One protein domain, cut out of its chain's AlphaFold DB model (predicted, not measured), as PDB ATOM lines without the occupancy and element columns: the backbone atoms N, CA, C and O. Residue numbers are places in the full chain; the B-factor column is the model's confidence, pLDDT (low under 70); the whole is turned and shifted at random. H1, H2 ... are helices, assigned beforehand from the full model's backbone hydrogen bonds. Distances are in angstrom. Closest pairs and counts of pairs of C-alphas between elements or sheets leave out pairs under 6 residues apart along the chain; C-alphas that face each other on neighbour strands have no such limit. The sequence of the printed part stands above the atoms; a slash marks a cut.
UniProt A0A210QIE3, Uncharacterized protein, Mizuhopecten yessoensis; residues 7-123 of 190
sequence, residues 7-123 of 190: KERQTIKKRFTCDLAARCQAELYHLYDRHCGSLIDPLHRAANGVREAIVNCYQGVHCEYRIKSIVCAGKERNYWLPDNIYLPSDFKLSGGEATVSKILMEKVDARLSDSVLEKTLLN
ATOM      1  N   LYS A   7     318.852 -48.872  44.717       83.69
ATOM      2  CA  LYS A   7     318.558 -50.004  45.602       83.69
ATOM      3  C   LYS A   7     317.412 -49.677  46.561       83.69
ATOM      4  O   LYS A   7     316.449 -50.431  46.609       83.69
ATOM      5  N   GLU A   8     317.447 -48.520  47.224       81.81
ATOM      6  CA  GLU A   8     316.346 -48.056  48.085       81.81
ATOM      7  C   GLU A   8     315.025 -47.947  47.327       81.81
ATOM      8  O   GLU A   8     314.000 -48.441  47.795       81.81
ATOM      9  N   ARG A   9     315.047 -47.382  46.113       81.38
ATOM     10  CA  ARG A   9     313.845 -47.283  45.272       81.38
ATOM     11  C   ARG A   9     313.261 -48.657  44.940       81.38
ATOM     12  O   ARG A   9     312.043 -48.815  44.931       81.38
ATOM     13  N   GLN A  10     314.098 -49.661  44.669       84.94
ATOM     14  CA  GLN A  10     313.632 -51.036  44.453       84.94
ATOM     15  C   GLN A  10     313.063 -51.661  45.730       84.94
ATOM     16  O   GLN A  10     312.017 -52.309  45.677       84.94
ATOM     17  N   THR A  11     313.706 -51.446  46.877       86.94
ATOM     18  CA  THR A  11     313.224 -51.947  48.170       86.94
ATOM     19  C   THR A  11     311.866 -51.351  48.535       86.94
ATOM     20  O   THR A  11     310.965 -52.101  48.911       86.94
ATOM     21  N   ILE A  12     311.685 -50.038  48.368       85.00
ATOM     22  CA  ILE A  12     310.411 -49.352  48.623       85.00
ATOM     23  C   ILE A  12     309.322 -49.872  47.683       85.00
ATOM     24  O   ILE A  12     308.229 -50.183  48.143       85.00
ATOM     25  N   LYS A  13     309.625 -50.061  46.392       86.25
ATOM     26  CA  LYS A  13     308.677 -50.668  45.441       86.25
ATOM     27  C   LYS A  13     308.229 -52.059  45.887       86.25
ATOM     28  O   LYS A  13     307.035 -52.334  45.879       86.25
ATOM     29  N   LYS A  14     309.162 -52.920  46.306       88.50
ATOM     30  CA  LYS A  14     308.840 -54.272  46.785       88.50
ATOM     31  C   LYS A  14     307.955 -54.230  48.036       88.50
ATOM     32  O   LYS A  14     306.949 -54.929  48.098       88.50
ATOM     33  N   ARG A  15     308.300 -53.382  49.005       89.94
ATOM     34  CA  ARG A  15     307.511 -53.184  50.230       89.94
ATOM     35  C   ARG A  15     306.103 -52.679  49.924       89.94
ATOM     36  O   ARG A  15     305.143 -53.274  50.394       89.94
ATOM     37  N   PHE A  16     305.987 -51.680  49.053       89.75
ATOM     38  CA  PHE A  16     304.706 -51.160  48.580       89.75
ATOM     39  C   PHE A  16     303.844 -52.240  47.920       89.75
ATOM     40  O   PHE A  16     302.655 -52.331  48.200       89.75
ATOM     41  N   THR A  17     304.425 -53.105  47.082       88.94
ATOM     42  CA  THR A  17     303.651 -54.196  46.465       88.94
ATOM     43  C   THR A  17     303.144 -55.225  47.476       88.94
ATOM     44  O   THR A  17     302.043 -55.743  47.299       88.94
ATOM     45  N   CYS A  18     303.918 -55.521  48.526       89.31
ATOM     46  CA  CYS A  18     303.479 -56.405  49.608       89.31
ATOM     47  C   CYS A  18     302.357 -55.761  50.423       89.31
ATOM     48  O   CYS A  18     301.342 -56.407  50.672       89.31
ATOM     49  N   ASP A  19     302.524 -54.487  50.771       91.19
ATOM     50  CA  ASP A  19     301.535 -53.718  51.513       91.19
ATOM     51  C   ASP A  19     300.198 -53.620  50.777       91.19
ATOM     52  O   ASP A  19     299.163 -53.994  51.317       91.19
ATOM     53  N   LEU A  20     300.224 -53.211  49.505       90.12
ATOM     54  CA  LEU A  20     299.024 -53.089  48.682       90.12
ATOM     55  C   LEU A  20     298.255 -54.415  48.609       90.12
ATOM     56  O   LEU A  20     297.031 -54.433  48.715       90.12
ATOM     57  N   ALA A  21     298.969 -55.534  48.461       88.56
ATOM     58  CA  ALA A  21     298.354 -56.856  48.445       88.56
ATOM     59  C   ALA A  21     297.731 -57.223  49.801       88.56
ATOM     60  O   ALA A  21     296.591 -57.687  49.834       88.56
ATOM     61  N   ALA A  22     298.449 -56.995  50.905       87.19
ATOM     62  CA  ALA A  22     297.953 -57.254  52.256       87.19
ATOM     63  C   ALA A  22     296.725 -56.392  52.581       87.19
ATOM     64  O   ALA A  22     295.738 -56.889  53.119       87.19
ATOM     65  N   ARG A  23     296.749 -55.119  52.179       87.75
ATOM     66  CA  ARG A  23     295.655 -54.174  52.378       87.75
ATOM     67  C   ARG A  23     294.402 -54.566  51.601       87.75
ATOM     68  O   ARG A  23     293.328 -54.617  52.193       87.75
ATOM     69  N   CYS A  24     294.525 -54.896  50.313       87.81
ATOM     70  CA  CYS A  24     293.390 -55.397  49.530       87.81
ATOM     71  C   CYS A  24     292.799 -56.676  50.144       87.81
ATOM     72  O   CYS A  24     291.581 -56.822  50.198       87.81
ATOM     73  N   GLN A  25     293.647 -57.585  50.640       85.06
ATOM     74  CA  GLN A  25     293.198 -58.816  51.293       85.06
ATOM     75  C   GLN A  25     292.440 -58.541  52.600       85.06
ATOM     76  O   GLN A  25     291.413 -59.169  52.850       85.06
ATOM     77  N   ALA A  26     292.932 -57.613  53.424       85.38
ATOM     78  CA  ALA A  26     292.291 -57.236  54.678       85.38
ATOM     79  C   ALA A  26     290.918 -56.589  54.440       85.38
ATOM     80  O   ALA A  26     289.937 -56.983  55.068       85.38
ATOM     81  N   GLU A  27     290.818 -55.661  53.485       86.25
ATOM     82  CA  GLU A  27     289.532 -55.058  53.110       86.25
ATOM     83  C   GLU A  27     288.541 -56.120  52.634       86.25
ATOM     84  O   GLU A  27     287.400 -56.150  53.084       86.25
ATOM     85  N   LEU A  28     288.987 -57.043  51.779       81.38
ATOM     86  CA  LEU A  28     288.140 -58.120  51.282       81.38
ATOM     87  C   LEU A  28     287.639 -59.042  52.400       81.38
ATOM     88  O   LEU A  28     286.471 -59.425  52.399       81.38
ATOM     89  N   TYR A  29     288.496 -59.373  53.368       80.56
ATOM     90  CA  TYR A  29     288.106 -60.164  54.534       80.56
ATOM     91  C   TYR A  29     287.017 -59.461  55.354       80.56
ATOM     92  O   TYR A  29     285.999 -60.068  55.680       80.56
ATOM     93  N   HIS A  30     287.181 -58.164  55.622       80.75
ATOM     94  CA  HIS A  30     286.188 -57.386  56.358       80.75
ATOM     95  C   HIS A  30     284.880 -57.181  55.588       80.75
ATOM     96  O   HIS A  30     283.805 -57.203  56.187       80.75
ATOM     97  N   LEU A  31     284.945 -56.995  54.267       78.44
ATOM     98  CA  LEU A  31     283.755 -56.950  53.418       78.44
ATOM     99  C   LEU A  31     282.988 -58.278  53.481       78.44
ATOM    100  O   LEU A  31     281.764 -58.275  53.594       78.44
ATOM    101  N   TYR A  32     283.705 -59.402  53.431       75.44
ATOM    102  CA  TYR A  32     283.108 -60.731  53.511       75.44
ATOM    103  C   TYR A  32     282.411 -60.967  54.855       75.44
ATOM    104  O   TYR A  32     281.257 -61.397  54.873       75.44
ATOM    105  N   ASP A  33     283.095 -60.641  55.953       76.31
ATOM    106  CA  ASP A  33     282.572 -60.742  57.317       76.31
ATOM    107  C   ASP A  33     281.304 -59.889  57.495       76.31
ATOM    108  O   ASP A  33     280.263 -60.381  57.925       76.31
ATOM    109  N   ARG A  34     281.333 -58.634  57.026       75.31
ATOM    110  CA  ARG A  34     280.200 -57.700  57.117       75.31
ATOM    111  C   ARG A  34     278.967 -58.132  56.316       75.31
ATOM    112  O   ARG A  34     277.849 -57.795  56.702       75.31
ATOM    113  N   HIS A  35     279.159 -58.814  55.189       71.88
ATOM    114  CA  HIS A  35     278.076 -59.237  54.293       71.88
ATOM    115  C   HIS A  35     277.736 -60.732  54.404       71.88
ATOM    116  O   HIS A  35     277.005 -61.255  53.559       71.88
ATOM    117  N   CYS A  36     278.249 -61.421  55.431       62.91
ATOM    118  CA  CYS A  36     277.983 -62.835  55.719       62.91
ATOM    119  C   CYS A  36     278.128 -63.753  54.487       62.91
ATOM    120  O   CYS A  36     277.356 -64.699  54.324       62.91
ATOM    121  N   GLY A  37     279.044 -63.427  53.566       59.94
ATOM    122  CA  GLY A  37     279.341 -64.208  52.358       59.94
ATOM    123  C   GLY A  37     278.177 -64.534  51.406       59.94
ATOM    124  O   GLY A  37     278.333 -65.434  50.586       59.94
ATOM    125  N   SER A  38     277.019 -63.870  51.509       56.22
ATOM    126  CA  SER A  38     275.758 -64.373  50.922       56.22
ATOM    127  C   SER A  38     275.150 -63.504  49.821       56.22
ATOM    128  O   SER A  38     274.363 -64.012  49.025       56.22
ATOM    129  N   LEU A  39     275.522 -62.226  49.720       62.44
ATOM    130  CA  LEU A  39     274.996 -61.334  48.685       62.44
ATOM    131  C   LEU A  39     276.136 -60.754  47.846       62.44
ATOM    132  O   LEU A  39     276.937 -59.954  48.331       62.44
ATOM    133  N   ILE A  40     276.174 -61.149  46.573       69.81
ATOM    134  CA  ILE A  40     277.208 -60.727  45.625       69.81
ATOM    135  C   ILE A  40     277.062 -59.238  45.268       69.81
ATOM    136  O   ILE A  40     278.029 -58.486  45.359       69.81
ATOM    137  N   ASP A  41     275.842 -58.756  45.005       74.44
ATOM    138  CA  ASP A  41     275.614 -57.368  44.568       74.44
ATOM    139  C   ASP A  41     275.963 -56.296  45.619       74.44
ATOM    140  O   ASP A  41     276.518 -55.251  45.259       74.44
ATOM    141  N   PRO A  42     275.653 -56.474  46.920       75.94
ATOM    142  CA  PRO A  42     276.138 -55.582  47.971       75.94
ATOM    143  C   PRO A  42     277.659 -55.617  48.106       75.94
ATOM    144  O   PRO A  42     278.260 -54.566  48.319       75.94
ATOM    145  N   LEU A  43     278.280 -56.790  47.927       76.81
ATOM    146  CA  LEU A  43     279.731 -56.924  47.975       76.81
ATOM    147  C   LEU A  43     280.400 -56.157  46.828       76.81
ATOM    148  O   LEU A  43     281.333 -55.405  47.087       76.81
ATOM    149  N   HIS A  44     279.902 -56.276  45.593       80.62
ATOM    150  CA  HIS A  44     280.411 -55.512  44.443       80.62
ATOM    151  C   HIS A  44     280.313 -54.002  44.675       80.62
ATOM    152  O   HIS A  44     281.285 -53.268  44.484       80.62
ATOM    153  N   ARG A  45     279.158 -53.526  45.158       81.25
ATOM    154  CA  ARG A  45     278.954 -52.104  45.473       81.25
ATOM    155  C   ARG A  45     279.906 -51.608  46.560       81.25
ATOM    156  O   ARG A  45     280.499 -50.541  46.405       81.25
ATOM    157  N   ALA A  46     280.072 -52.375  47.634       79.44
ATOM    158  CA  ALA A  46     280.985 -52.027  48.717       79.44
ATOM    159  C   ALA A  46     282.452 -52.064  48.257       79.44
ATOM    160  O   ALA A  46     283.217 -51.150  48.566       79.44
ATOM    161  N   ALA A  47     282.827 -53.061  47.451       81.56
ATOM    162  CA  ALA A  47     284.164 -53.189  46.894       81.56
ATOM    163  C   ALA A  47     284.532 -51.992  46.012       81.56
ATOM    164  O   ALA A  47     285.624 -51.460  46.173       81.56
ATOM    165  N   ASN A  48     283.631 -51.500  45.157       83.12
ATOM    166  CA  ASN A  48     283.886 -50.294  44.357       83.12
ATOM    167  C   ASN A  48     284.238 -49.080  45.234       83.12
ATOM    168  O   ASN A  48     285.214 -48.380  44.961       83.12
ATOM    169  N   GLY A  49     283.517 -48.884  46.343       83.56
ATOM    170  CA  GLY A  49     283.848 -47.849  47.328       83.56
ATOM    171  C   GLY A  49     285.218 -48.057  47.984       83.56
ATOM    172  O   GLY A  49     285.971 -47.093  48.146       83.56
ATOM    173  N   VAL A  50     285.572 -49.305  48.314       86.69
ATOM    174  CA  VAL A  50     286.893 -49.666  48.859       86.69
ATOM    175  C   VAL A  50     288.013 -49.321  47.878       86.69
ATOM    176  O   VAL A  50     289.034 -48.779  48.299       86.69
ATOM    177  N   ARG A  51     287.851 -49.603  46.577       87.62
ATOM    178  CA  ARG A  51     288.904 -49.356  45.575       87.62
ATOM    179  C   ARG A  51     289.284 -47.877  45.517       87.62
ATOM    180  O   ARG A  51     290.462 -47.540  45.638       87.62
ATOM    181  N   GLU A  52     288.282 -46.999  45.443       85.69
ATOM    182  CA  GLU A  52     288.472 -45.546  45.522       85.69
ATOM    183  C   GLU A  52     289.151 -45.143  46.837       85.69
ATOM    184  O   GLU A  52     290.116 -44.377  46.843       85.69
ATOM    185  N   ALA A  53     288.688 -45.680  47.965       86.00
ATOM    186  CA  ALA A  53     289.244 -45.360  49.273       86.00
ATOM    187  C   ALA A  53     290.723 -45.760  49.412       86.00
ATOM    188  O   ALA A  53     291.514 -45.022  50.003       86.00
ATOM    189  N   ILE A  54     291.123 -46.913  48.864       87.50
ATOM    190  CA  ILE A  54     292.514 -47.374  48.879       87.50
ATOM    191  C   ILE A  54     293.408 -46.385  48.131       87.50
ATOM    192  O   ILE A  54     294.435 -45.986  48.691       87.50
ATOM    193  N   VAL A  55     293.005 -45.978  46.920       87.44
ATOM    194  CA  VAL A  55     293.737 -45.016  46.079       87.44
ATOM    195  C   VAL A  55     293.956 -43.708  46.835       87.44
ATOM    196  O   VAL A  55     295.102 -43.301  47.037       87.44
ATOM    197  N   ASN A  56     292.877 -43.125  47.355       83.12
ATOM    198  CA  ASN A  56     292.917 -41.854  48.080       83.12
ATOM    199  C   ASN A  56     293.766 -41.931  49.358       83.12
ATOM    200  O   ASN A  56     294.549 -41.028  49.656       83.12
ATOM    201  N   CYS A  57     293.716 -43.055  50.073       85.19
ATOM    202  CA  CYS A  57     294.552 -43.256  51.253       85.19
ATOM    203  C   CYS A  57     296.054 -43.280  50.929       85.19
ATOM    204  O   CYS A  57     296.840 -42.779  51.724       85.19
ATOM    205  N   TYR A  58     296.485 -43.841  49.793       86.56
ATOM    206  CA  TYR A  58     297.906 -43.786  49.407       86.56
ATOM    207  C   TYR A  58     298.340 -42.400  48.908       86.56
ATOM    208  O   TYR A  58     299.539 -42.116  48.844       86.56
ATOM    209  N   GLN A  59     297.381 -41.532  48.592       84.06
ATOM    210  CA  GLN A  59     297.599 -40.113  48.297       84.06
ATOM    211  C   GLN A  59     297.563 -39.241  49.562       84.06
ATOM    212  O   GLN A  59     297.923 -38.068  49.516       84.06
ATOM    213  N   GLY A  60     297.216 -39.821  50.715       79.25
ATOM    214  CA  GLY A  60     297.177 -39.137  52.007       79.25
ATOM    215  C   GLY A  60     295.824 -38.515  52.361       79.25
ATOM    216  O   GLY A  60     295.760 -37.752  53.323       79.25
ATOM    217  N   VAL A  61     294.756 -38.835  51.623       79.75
ATOM    218  CA  VAL A  61     293.383 -38.399  51.913       79.75
ATOM    219  C   VAL A  61     292.658 -39.517  52.670       79.75
ATOM    220  O   VAL A  61     292.309 -40.550  52.096       79.75
ATOM    221  N   HIS A  62     292.456 -39.342  53.982       75.06
ATOM    222  CA  HIS A  62     291.922 -40.395  54.867       75.06
ATOM    223  C   HIS A  62     290.524 -40.100  55.441       75.06
ATOM    224  O   HIS A  62     289.786 -41.034  55.742       75.06
ATOM    225  N   CYS A  63     290.143 -38.830  55.581       57.94
ATOM    226  CA  CYS A  63     289.014 -38.379  56.410       57.94
ATOM    227  C   CYS A  63     287.624 -38.772  55.876       57.94
ATOM    228  O   CYS A  63     286.661 -38.823  56.637       57.94
ATOM    229  N   GLU A  64     287.508 -39.060  54.579       59.75
ATOM    230  CA  GLU A  64     286.213 -39.212  53.896       59.75
ATOM    231  C   GLU A  64     285.761 -40.672  53.745       59.75
ATOM    232  O   GLU A  64     284.611 -40.952  53.405       59.75
ATOM    233  N   TYR A  65     286.643 -41.634  54.028       63.41
ATOM    234  CA  TYR A  65     286.447 -43.016  53.592       63.41
ATOM    235  C   TYR A  65     286.078 -44.004  54.694       63.41
ATOM    236  O   TYR A  65     285.999 -45.189  54.399       63.41
ATOM    237  N   ARG A  66     285.752 -43.578  55.922       60.28
ATOM    238  CA  ARG A  66     285.307 -44.514  56.982       60.28
ATOM    239  C   ARG A  66     284.074 -45.341  56.581       60.28
ATOM    240  O   ARG A  66     283.864 -46.442  57.077       60.28
ATOM    241  N   ILE A  67     283.243 -44.797  55.692       61.44
ATOM    242  CA  ILE A  67     282.059 -45.483  55.157       61.44
ATOM    243  C   ILE A  67     282.458 -46.534  54.106       61.44
ATOM    244  O   ILE A  67     281.769 -47.539  53.950       61.44
ATOM    245  N   LYS A  68     283.568 -46.300  53.399       66.94
ATOM    246  CA  LYS A  68     283.983 -47.026  52.194       66.94
ATOM    247  C   LYS A  68     285.177 -47.967  52.400       66.94
ATOM    248  O   LYS A  68     285.273 -48.926  51.661       66.94
ATOM    249  N   SER A  69     286.068 -47.720  53.359       66.94
ATOM    250  CA  SER A  69     287.231 -48.544  53.717       66.94
ATOM    251  C   SER A  69     287.083 -48.975  55.167       66.94
ATOM    252  O   SER A  69     286.864 -48.145  56.048       66.94
ATOM    253  N   ILE A  70     287.172 -50.280  55.410       70.88
ATOM    254  CA  ILE A  70     287.021 -50.851  56.750       70.88
ATOM    255  C   ILE A  70     288.373 -50.854  57.470       70.88
ATOM    256  O   ILE A  70     288.425 -50.672  58.684       70.88
ATOM    257  N   VAL A  71     289.474 -50.980  56.722       75.00
ATOM    258  CA  VAL A  71     290.839 -50.976  57.276       75.00
ATOM    259  C   VAL A  71     291.300 -49.560  57.647       75.00
ATOM    260  O   VAL A  71     292.085 -49.382  58.576       75.00
ATOM    261  N   CYS A  72     290.818 -48.523  56.956       75.62
ATOM    262  CA  CYS A  72     291.095 -47.132  57.310       75.62
ATOM    263  C   CYS A  72     289.952 -46.559  58.159       75.62
ATOM    264  O   CYS A  72     288.901 -46.199  57.634       75.62
ATOM    265  N   ALA A  73     290.170 -46.375  59.465       67.44
ATOM    266  CA  ALA A  73     289.161 -45.774  60.347       67.44
ATOM    267  C   ALA A  73     288.950 -44.258  60.114       67.44
ATOM    268  O   ALA A  73     288.125 -43.637  60.793       67.44
ATOM    269  N   GLY A  74     289.666 -43.669  59.150       63.50
ATOM    270  CA  GLY A  74     289.437 -42.324  58.628       63.50
ATOM    271  C   GLY A  74     289.771 -41.185  59.590       63.50
ATOM    272  O   GLY A  74     289.249 -40.085  59.440       63.50
ATOM    273  N   LYS A  75     290.620 -41.425  60.596       65.69
ATOM    274  CA  LYS A  75     291.132 -40.373  61.492       65.69
ATOM    275  C   LYS A  75     292.618 -40.148  61.231       65.69
ATOM    276  O   LYS A  75     293.332 -41.110  60.966       65.69
ATOM    277  N   GLU A  76     293.101 -38.919  61.426       60.06
ATOM    278  CA  GLU A  76     294.525 -38.550  61.270       60.06
ATOM    279  C   GLU A  76     295.498 -39.423  62.077       60.06
ATOM    280  O   GLU A  76     296.664 -39.532  61.722       60.06
ATOM    281  N   ARG A  77     295.030 -40.061  63.158       59.81
ATOM    282  CA  ARG A  77     295.825 -40.973  64.003       59.81
ATOM    283  C   ARG A  77     295.342 -42.423  63.991       59.81
ATOM    284  O   ARG A  77     295.866 -43.236  64.737       59.81
ATOM    285  N   ASN A  78     294.316 -42.741  63.203       64.62
ATOM    286  CA  ASN A  78     293.750 -44.088  63.108       64.62
ATOM    287  C   ASN A  78     293.500 -44.422  61.630       64.62
ATOM    288  O   ASN A  78     292.364 -44.496  61.158       64.62
ATOM    289  N   TYR A  79     294.598 -44.509  60.887       71.50
ATOM    290  CA  TYR A  79     294.658 -45.001  59.513       71.50
ATOM    291  C   TYR A  79     295.621 -46.196  59.475       71.50
ATOM    292  O   TYR A  79     296.249 -46.500  60.479       71.50
ATOM    293  N   TRP A  80     295.720 -46.916  58.359       78.19
ATOM    294  CA  TRP A  80     296.437 -48.204  58.314       78.19
ATOM    295  C   TRP A  80     297.972 -48.093  58.412       78.19
ATOM    296  O   TRP A  80     298.643 -49.098  58.632       78.19
ATOM    297  N   LEU A  81     298.536 -46.904  58.171       79.38
ATOM    298  CA  LEU A  81     299.973 -46.704  57.943       79.38
ATOM    299  C   LEU A  81     300.838 -46.547  59.212       79.38
ATOM    300  O   LEU A  81     301.974 -47.015  59.173       79.38
ATOM    301  N   PRO A  82     300.377 -45.936  60.326       75.62
ATOM    302  CA  PRO A  82     301.162 -45.833  61.558       75.62
ATOM    303  C   PRO A  82     301.651 -47.186  62.091       75.62
ATOM    304  O   PRO A  82     302.799 -47.275  62.512       75.62
ATOM    305  N   ASP A  83     300.828 -48.233  61.981       73.12
ATOM    306  CA  ASP A  83     301.144 -49.594  62.448       73.12
ATOM    307  C   ASP A  83     301.645 -50.517  61.319       73.12
ATOM    308  O   ASP A  83     301.671 -51.744  61.447       73.12
ATOM    309  N   ASN A  84     302.016 -49.952  60.167       81.00
ATOM    310  CA  ASN A  84     302.368 -50.742  59.001       81.00
ATOM    311  C   ASN A  84     303.797 -51.295  59.060       81.00
ATOM    312  O   ASN A  84     304.765 -50.573  59.275       81.00
ATOM    313  N   ILE A  85     303.939 -52.588  58.775       82.75
ATOM    314  CA  ILE A  85     305.229 -53.295  58.823       82.75
ATOM    315  C   ILE A  85     306.063 -53.045  57.551       82.75
ATOM    316  O   ILE A  85     307.289 -53.186  57.546       82.75
ATOM    317  N   TYR A  86     305.413 -52.699  56.440       84.56
ATOM    318  CA  TYR A  86     306.038 -52.604  55.124       84.56
ATOM    319  C   TYR A  86     306.463 -51.178  54.770       84.56
ATOM    320  O   TYR A  86     307.533 -50.993  54.185       84.56
ATOM    321  N   LEU A  87     305.643 -50.179  55.081       86.25
ATOM    322  CA  LEU A  87     305.819 -48.797  54.644       86.25
ATOM    323  C   LEU A  87     306.115 -47.857  55.820       86.25
ATOM    324  O   LEU A  87     305.595 -48.065  56.911       86.25
ATOM    325  N   PRO A  88     306.947 -46.820  55.611       83.44
ATOM    326  CA  PRO A  88     307.220 -45.823  56.640       83.44
ATOM    327  C   PRO A  88     305.989 -44.940  56.897       83.44
ATOM    328  O   PRO A  88     305.227 -44.668  55.972       83.44
ATOM    329  N   SER A  89     305.808 -44.469  58.134       80.25
ATOM    330  CA  SER A  89     304.578 -43.803  58.602       80.25
ATOM    331  C   SER A  89     304.192 -42.521  57.840       80.25
ATOM    332  O   SER A  89     303.037 -42.094  57.880       80.25
ATOM    333  N   ASP A  90     305.148 -41.913  57.141       80.00
ATOM    334  CA  ASP A  90     305.019 -40.705  56.321       80.00
ATOM    335  C   ASP A  90     304.856 -40.996  54.815       80.00
ATOM    336  O   ASP A  90     304.820 -40.072  53.997       80.00
ATOM    337  N   PHE A  91     304.746 -42.269  54.424       83.50
ATOM    338  CA  PHE A  91     304.647 -42.677  53.028       83.50
ATOM    339  C   PHE A  91     303.420 -42.081  52.332       83.50
ATOM    340  O   PHE A  91     302.277 -42.331  52.712       83.50
ATOM    341  N   LYS A  92     303.667 -41.355  51.237       83.81
ATOM    342  CA  LYS A  92     302.638 -40.826  50.337       83.81
ATOM    343  C   LYS A  92     303.100 -40.915  48.888       83.81
ATOM    344  O   LYS A  92     304.275 -40.697  48.573       83.81
ATOM    345  N   LEU A  93     302.173 -41.215  47.987       82.19
ATOM    346  CA  LEU A  93     302.428 -41.184  46.553       82.19
ATOM    347  C   LEU A  93     302.292 -39.749  46.034       82.19
ATOM    348  O   LEU A  93     301.199 -39.283  45.737       82.19
ATOM    349  N   SER A  94     303.420 -39.054  45.906       68.38
ATOM    350  CA  SER A  94     303.486 -37.729  45.277       68.38
ATOM    351  C   SER A  94     303.792 -37.867  43.779       68.38
ATOM    352  O   SER A  94     304.875 -38.322  43.402       68.38
ATOM    353  N   GLY A  95     302.854 -37.483  42.917       56.69
ATOM    354  CA  GLY A  95     303.010 -37.450  41.458       56.69
ATOM    355  C   GLY A  95     301.721 -36.976  40.791       56.69
ATOM    356  O   GLY A  95     300.683 -37.033  41.440       56.69
ATOM    357  N   GLY A  96     301.793 -36.498  39.538       58.84
ATOM    358  CA  GLY A  96     300.649 -35.949  38.791       58.84
ATOM    359  C   GLY A  96     299.390 -36.790  39.001       58.84
ATOM    360  O   GLY A  96     299.330 -37.935  38.543       58.84
ATOM    361  N   GLU A  97     298.453 -36.238  39.777       62.91
ATOM    362  CA  GLU A  97     297.470 -37.009  40.550       62.91
ATOM    363  C   GLU A  97     296.678 -37.976  39.671       62.91
ATOM    364  O   GLU A  97     296.509 -39.139  40.025       62.91
ATOM    365  N   ALA A  98     296.309 -37.549  38.463       71.50
ATOM    366  CA  ALA A  98     295.523 -38.351  37.533       71.50
ATOM    367  C   ALA A  98     296.236 -39.633  37.056       71.50
ATOM    368  O   ALA A  98     295.626 -40.702  37.003       71.50
ATOM    369  N   THR A  99     297.527 -39.566  36.714       77.69
ATOM    370  CA  THR A  99     298.261 -40.731  36.188       77.69
ATOM    371  C   THR A  99     298.559 -41.740  37.292       77.69
ATOM    372  O   THR A  99     298.425 -42.946  37.081       77.69
ATOM    373  N   VAL A 100     298.935 -41.256  38.478       78.94
ATOM    374  CA  VAL A 100     299.208 -42.114  39.638       78.94
ATOM    375  C   VAL A 100     297.925 -42.785  40.119       78.94
ATOM    376  O   VAL A 100     297.938 -43.999  40.320       78.94
ATOM    377  N   SER A 101     296.817 -42.041  40.224       82.56
ATOM    378  CA  SER A 101     295.506 -42.602  40.571       82.56
ATOM    379  C   SER A 101     295.085 -43.688  39.594       82.56
ATOM    380  O   SER A 101     294.665 -44.755  40.027       82.56
ATOM    381  N   LYS A 102     295.248 -43.459  38.283       86.06
ATOM    382  CA  LYS A 102     294.869 -44.439  37.261       86.06
ATOM    383  C   LYS A 102     295.670 -45.736  37.383       86.06
ATOM    384  O   LYS A 102     295.082 -46.808  37.455       86.06
ATOM    385  N   ILE A 103     296.999 -45.643  37.466       87.38
ATOM    386  CA  ILE A 103     297.862 -46.827  37.597       87.38
ATOM    387  C   ILE A 103     297.559 -47.566  38.902       87.38
ATOM    388  O   ILE A 103     297.525 -48.795  38.926       87.38
ATOM    389  N   LEU A 104     297.353 -46.837  40.000       88.00
ATOM    390  CA  LEU A 104     297.038 -47.449  41.284       88.00
ATOM    391  C   LEU A 104     295.679 -48.147  41.250       88.00
ATOM    392  O   LEU A 104     295.590 -49.283  41.709       88.00
ATOM    393  N   MET A 105     294.667 -47.514  40.653       89.44
ATOM    394  CA  MET A 105     293.350 -48.115  40.454       89.44
ATOM    395  C   MET A 105     293.458 -49.408  39.644       89.44
ATOM    396  O   MET A 105     292.972 -50.430  40.103       89.44
ATOM    397  N   GLU A 106     294.213 -49.428  38.540       89.69
ATOM    398  CA  GLU A 106     294.450 -50.652  37.756       89.69
ATOM    399  C   GLU A 106     295.081 -51.782  38.596       89.69
ATOM    400  O   GLU A 106     294.753 -52.959  38.428       89.69
ATOM    401  N   LYS A 107     295.995 -51.455  39.524       90.12
ATOM    402  CA  LYS A 107     296.602 -52.453  40.426       90.12
ATOM    403  C   LYS A 107     295.648 -52.929  41.515       90.12
ATOM    404  O   LYS A 107     295.722 -54.096  41.900       90.12
ATOM    405  N   VAL A 108     294.783 -52.050  42.009       89.50
ATOM    406  CA  VAL A 108     293.744 -52.387  42.986       89.50
ATOM    407  C   VAL A 108     292.653 -53.233  42.325       89.50
ATOM    408  O   VAL A 108     292.287 -54.272  42.870       89.50
ATOM    409  N   ASP A 109     292.209 -52.873  41.121       89.00
ATOM    410  CA  ASP A 109     291.258 -53.636  40.307       89.00
ATOM    411  C   ASP A 109     291.775 -55.045  40.024       89.00
ATOM    412  O   ASP A 109     291.033 -56.008  40.170       89.00
ATOM    413  N   ALA A 110     293.067 -55.221  39.739       86.75
ATOM    414  CA  ALA A 110     293.648 -56.556  39.569       86.75
ATOM    415  C   ALA A 110     293.495 -57.476  40.805       86.75
ATOM    416  O   ALA A 110     293.728 -58.681  40.704       86.75
ATOM    417  N   ARG A 111     293.143 -56.928  41.976       83.56
ATOM    418  CA  ARG A 111     292.939 -57.660  43.236       83.56
ATOM    419  C   ARG A 111     291.501 -57.645  43.741       83.56
ATOM    420  O   ARG A 111     291.129 -58.557  44.467       83.56
ATOM    421  N   LEU A 112     290.730 -56.616  43.406       84.00
ATOM    422  CA  LEU A 112     289.381 -56.396  43.925       84.00
ATOM    423  C   LEU A 112     288.318 -56.331  42.827       84.00
ATOM    424  O   LEU A 112     287.185 -55.991  43.155       84.00
ATOM    425  N   SER A 113     288.651 -56.623  41.562       84.19
ATOM    426  CA  SER A 113     287.692 -56.658  40.451       84.19
ATOM    427  C   SER A 113     286.572 -57.657  40.694       84.19
ATOM    428  O   SER A 113     286.729 -58.636  41.421       84.19
ATOM    429  N   ASP A 114     285.453 -57.445  40.014       81.75
ATOM    430  CA  ASP A 114     284.250 -58.257  40.170       81.75
ATOM    431  C   ASP A 114     284.519 -59.751  39.929       81.75
ATOM    432  O   ASP A 114     284.161 -60.595  40.749       81.75
ATOM    433  N   SER A 115     285.293 -60.070  38.891       80.25
ATOM    434  CA  SER A 115     285.688 -61.448  38.580       80.25
ATOM    435  C   SER A 115     286.638 -62.076  39.609       80.25
ATOM    436  O   SER A 115     286.688 -63.301  39.744       80.25
ATOM    437  N   VAL A 116     287.421 -61.268  40.331       78.56
ATOM    438  CA  VAL A 116     288.285 -61.737  41.423       78.56
ATOM    439  C   VAL A 116     287.478 -61.897  42.708       78.56
ATOM    440  O   VAL A 116     287.696 -62.869  43.434       78.56
ATOM    441  N   LEU A 117     286.518 -61.009  42.967       78.25
ATOM    442  CA  LEU A 117     285.600 -61.112  44.100       78.25
ATOM    443  C   LEU A 117     284.800 -62.408  44.037       78.25
ATOM    444  O   LEU A 117     284.807 -63.136  45.021       78.25
ATOM    445  N   GLU A 118     284.216 -62.756  42.890       76.19
ATOM    446  CA  GLU A 118     283.495 -64.026  42.689       76.19
ATOM    447  C   GLU A 118     284.346 -65.252  43.056       76.19
ATOM    448  O   GLU A 118     283.896 -66.164  43.752       76.19
ATOM    449  N   LYS A 119     285.615 -65.261  42.634       73.69
ATOM    450  CA  LYS A 119     286.547 -66.368  42.900       73.69
ATOM    451  C   LYS A 119     287.009 -66.411  44.354       73.69
ATOM    452  O   LYS A 119     287.220 -67.491  44.903       73.69
ATOM    453  N   THR A 120     287.181 -65.247  44.971       69.75
ATOM    454  CA  THR A 120     287.720 -65.126  46.331       69.75
ATOM    455  C   THR A 120     286.630 -65.263  47.396       69.75
ATOM    456  O   THR A 120     286.910 -65.765  48.481       69.75
ATOM    457  N   LEU A 121     285.379 -64.920  47.069       64.38
ATOM    458  CA  LEU A 121     284.171 -65.105  47.887       64.38
ATOM    459  C   LEU A 121     284.018 -66.543  48.371       64.38
ATOM    460  O   LEU A 121     283.708 -66.801  49.531       64.38
ATOM    461  N   LEU A 122     284.254 -67.495  47.472       64.12
ATOM    462  CA  LEU A 122     284.119 -68.910  47.794       64.12
ATOM    463  C   LEU A 122     285.310 -69.432  48.610       64.12
ATOM    464  O   LEU A 122     285.223 -70.535  49.153       64.12
ATOM    465  N   ASN A 123     286.403 -68.652  48.682       63.34
ATOM    466  CA  ASN A 123     287.713 -69.000  49.236       63.34
ATOM    467  C   ASN A 123     287.987 -70.516  49.183       63.34
ATOM    468  O   ASN A 123     288.143 -71.151  50.239       63.34
TER     469      ASN A 123
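AT A GLANCE: This is residues 7 to 123 of the 190 residues of an uncharacterized protein of Mizuhopecten yessoensis (UniProt A0A210QIE3). A long helix, H1, and a second helix, H2, that folds back beside it make a narrow V, closest near the link that joins them. H3 packs on both from one side, while much of the long stretch without a named element, residues 60 to 96, loops out on the other side, and the short H4 lies near the end where H1 passes into H2. The printed part has 117 residues with four named helices, H1, H2, H3 and H4 in that order along the chain, and no named strand; its class is all helix, with 72 residues in the helices. It is compact, with a radius of gyration of the C-alphas of 14.1 A, and its outline is elongated, 44 by 27 by 27 A, with H1 running along the length.

HOW THE PARTS SIT: Begin with the longest helix, H1, residues 7 to 34, and look at its residues 27 to 32, with which alone it touches H2, residues 40 to 59. The closest C-alphas of the two are those of Leu 31 and Leu 43, 6.8 A apart; H1 and H2 form a helical hairpin, running opposite ways at a shallow tilt of 31 degrees. H2 is the hub, the helix that touches most others, three in number. Next find H3, residues 97 to 112, which touches H2 with 12 pairs of C-alphas within 8 A, the closest being those of Val 55 and Ser 101, 6.3 A apart. H2 and H3 form a second helical hairpin, opposite ways at a steep tilt of 39 degrees. At its other end H3 touches H1 with residues 108 to 112 alone; the closest C-alphas, those of Cys 24 and Arg 111, are 6.7 A apart, and the two helices run the same way at a steep tilt of 55 degrees. Last comes H4, residues 114 to 121, which only just touches H2, with 3 pairs of C-alphas within 8 A; the closest, those of His 44 and Asp 114, are 6.4 A apart, and the lines are about perpendicular at 75 degrees. H4 is close to H1 but not clearly touching it, the closest C-alphas being those of Tyr 32 and Leu 121 at 7.2 A. The packing of the helices is mostly crossed: of 4 touching pairs, 1 is at a shallow tilt. On the backbone, every O i to N i+4 pair is within hydrogen-bond range in H1 and H2, against 11 of 12 pairs in H3 and 3 of 4 in H4.

IN THESE COORDINATES: Find C-alpha 7 at (318.558, -50.004, 45.602); from there H1 runs 40.8 A to C-alpha 34 at (280.200, -57.700, 57.117). H2 takes up the way back at Ile 40 and covers 29.1 A to Gln 59. H3 goes from Glu 97 to Leu 112, 21.3 A. H4 is the shortest, from Asp 114 to C-alpha 121 at (284.171, -65.105, 47.887).

THE WHOLE: The two C-alphas farthest apart are those of Lys 7 and Ser 38, at 45.5 A. Residues 7 to 123 are printed without a cut. The links from H1 to H2 and from H3 to H4 are tight; the link from H2 to H3 is long, 37 residues, with C-alphas 8 to 20 A from the mean of all C-alphas. The mean pLDDT of the printed part is 78.2, and you will find values under 70 at residues 36 to 40, 63 to 69, 73 to 78, 94 to 97 and 120 to 123.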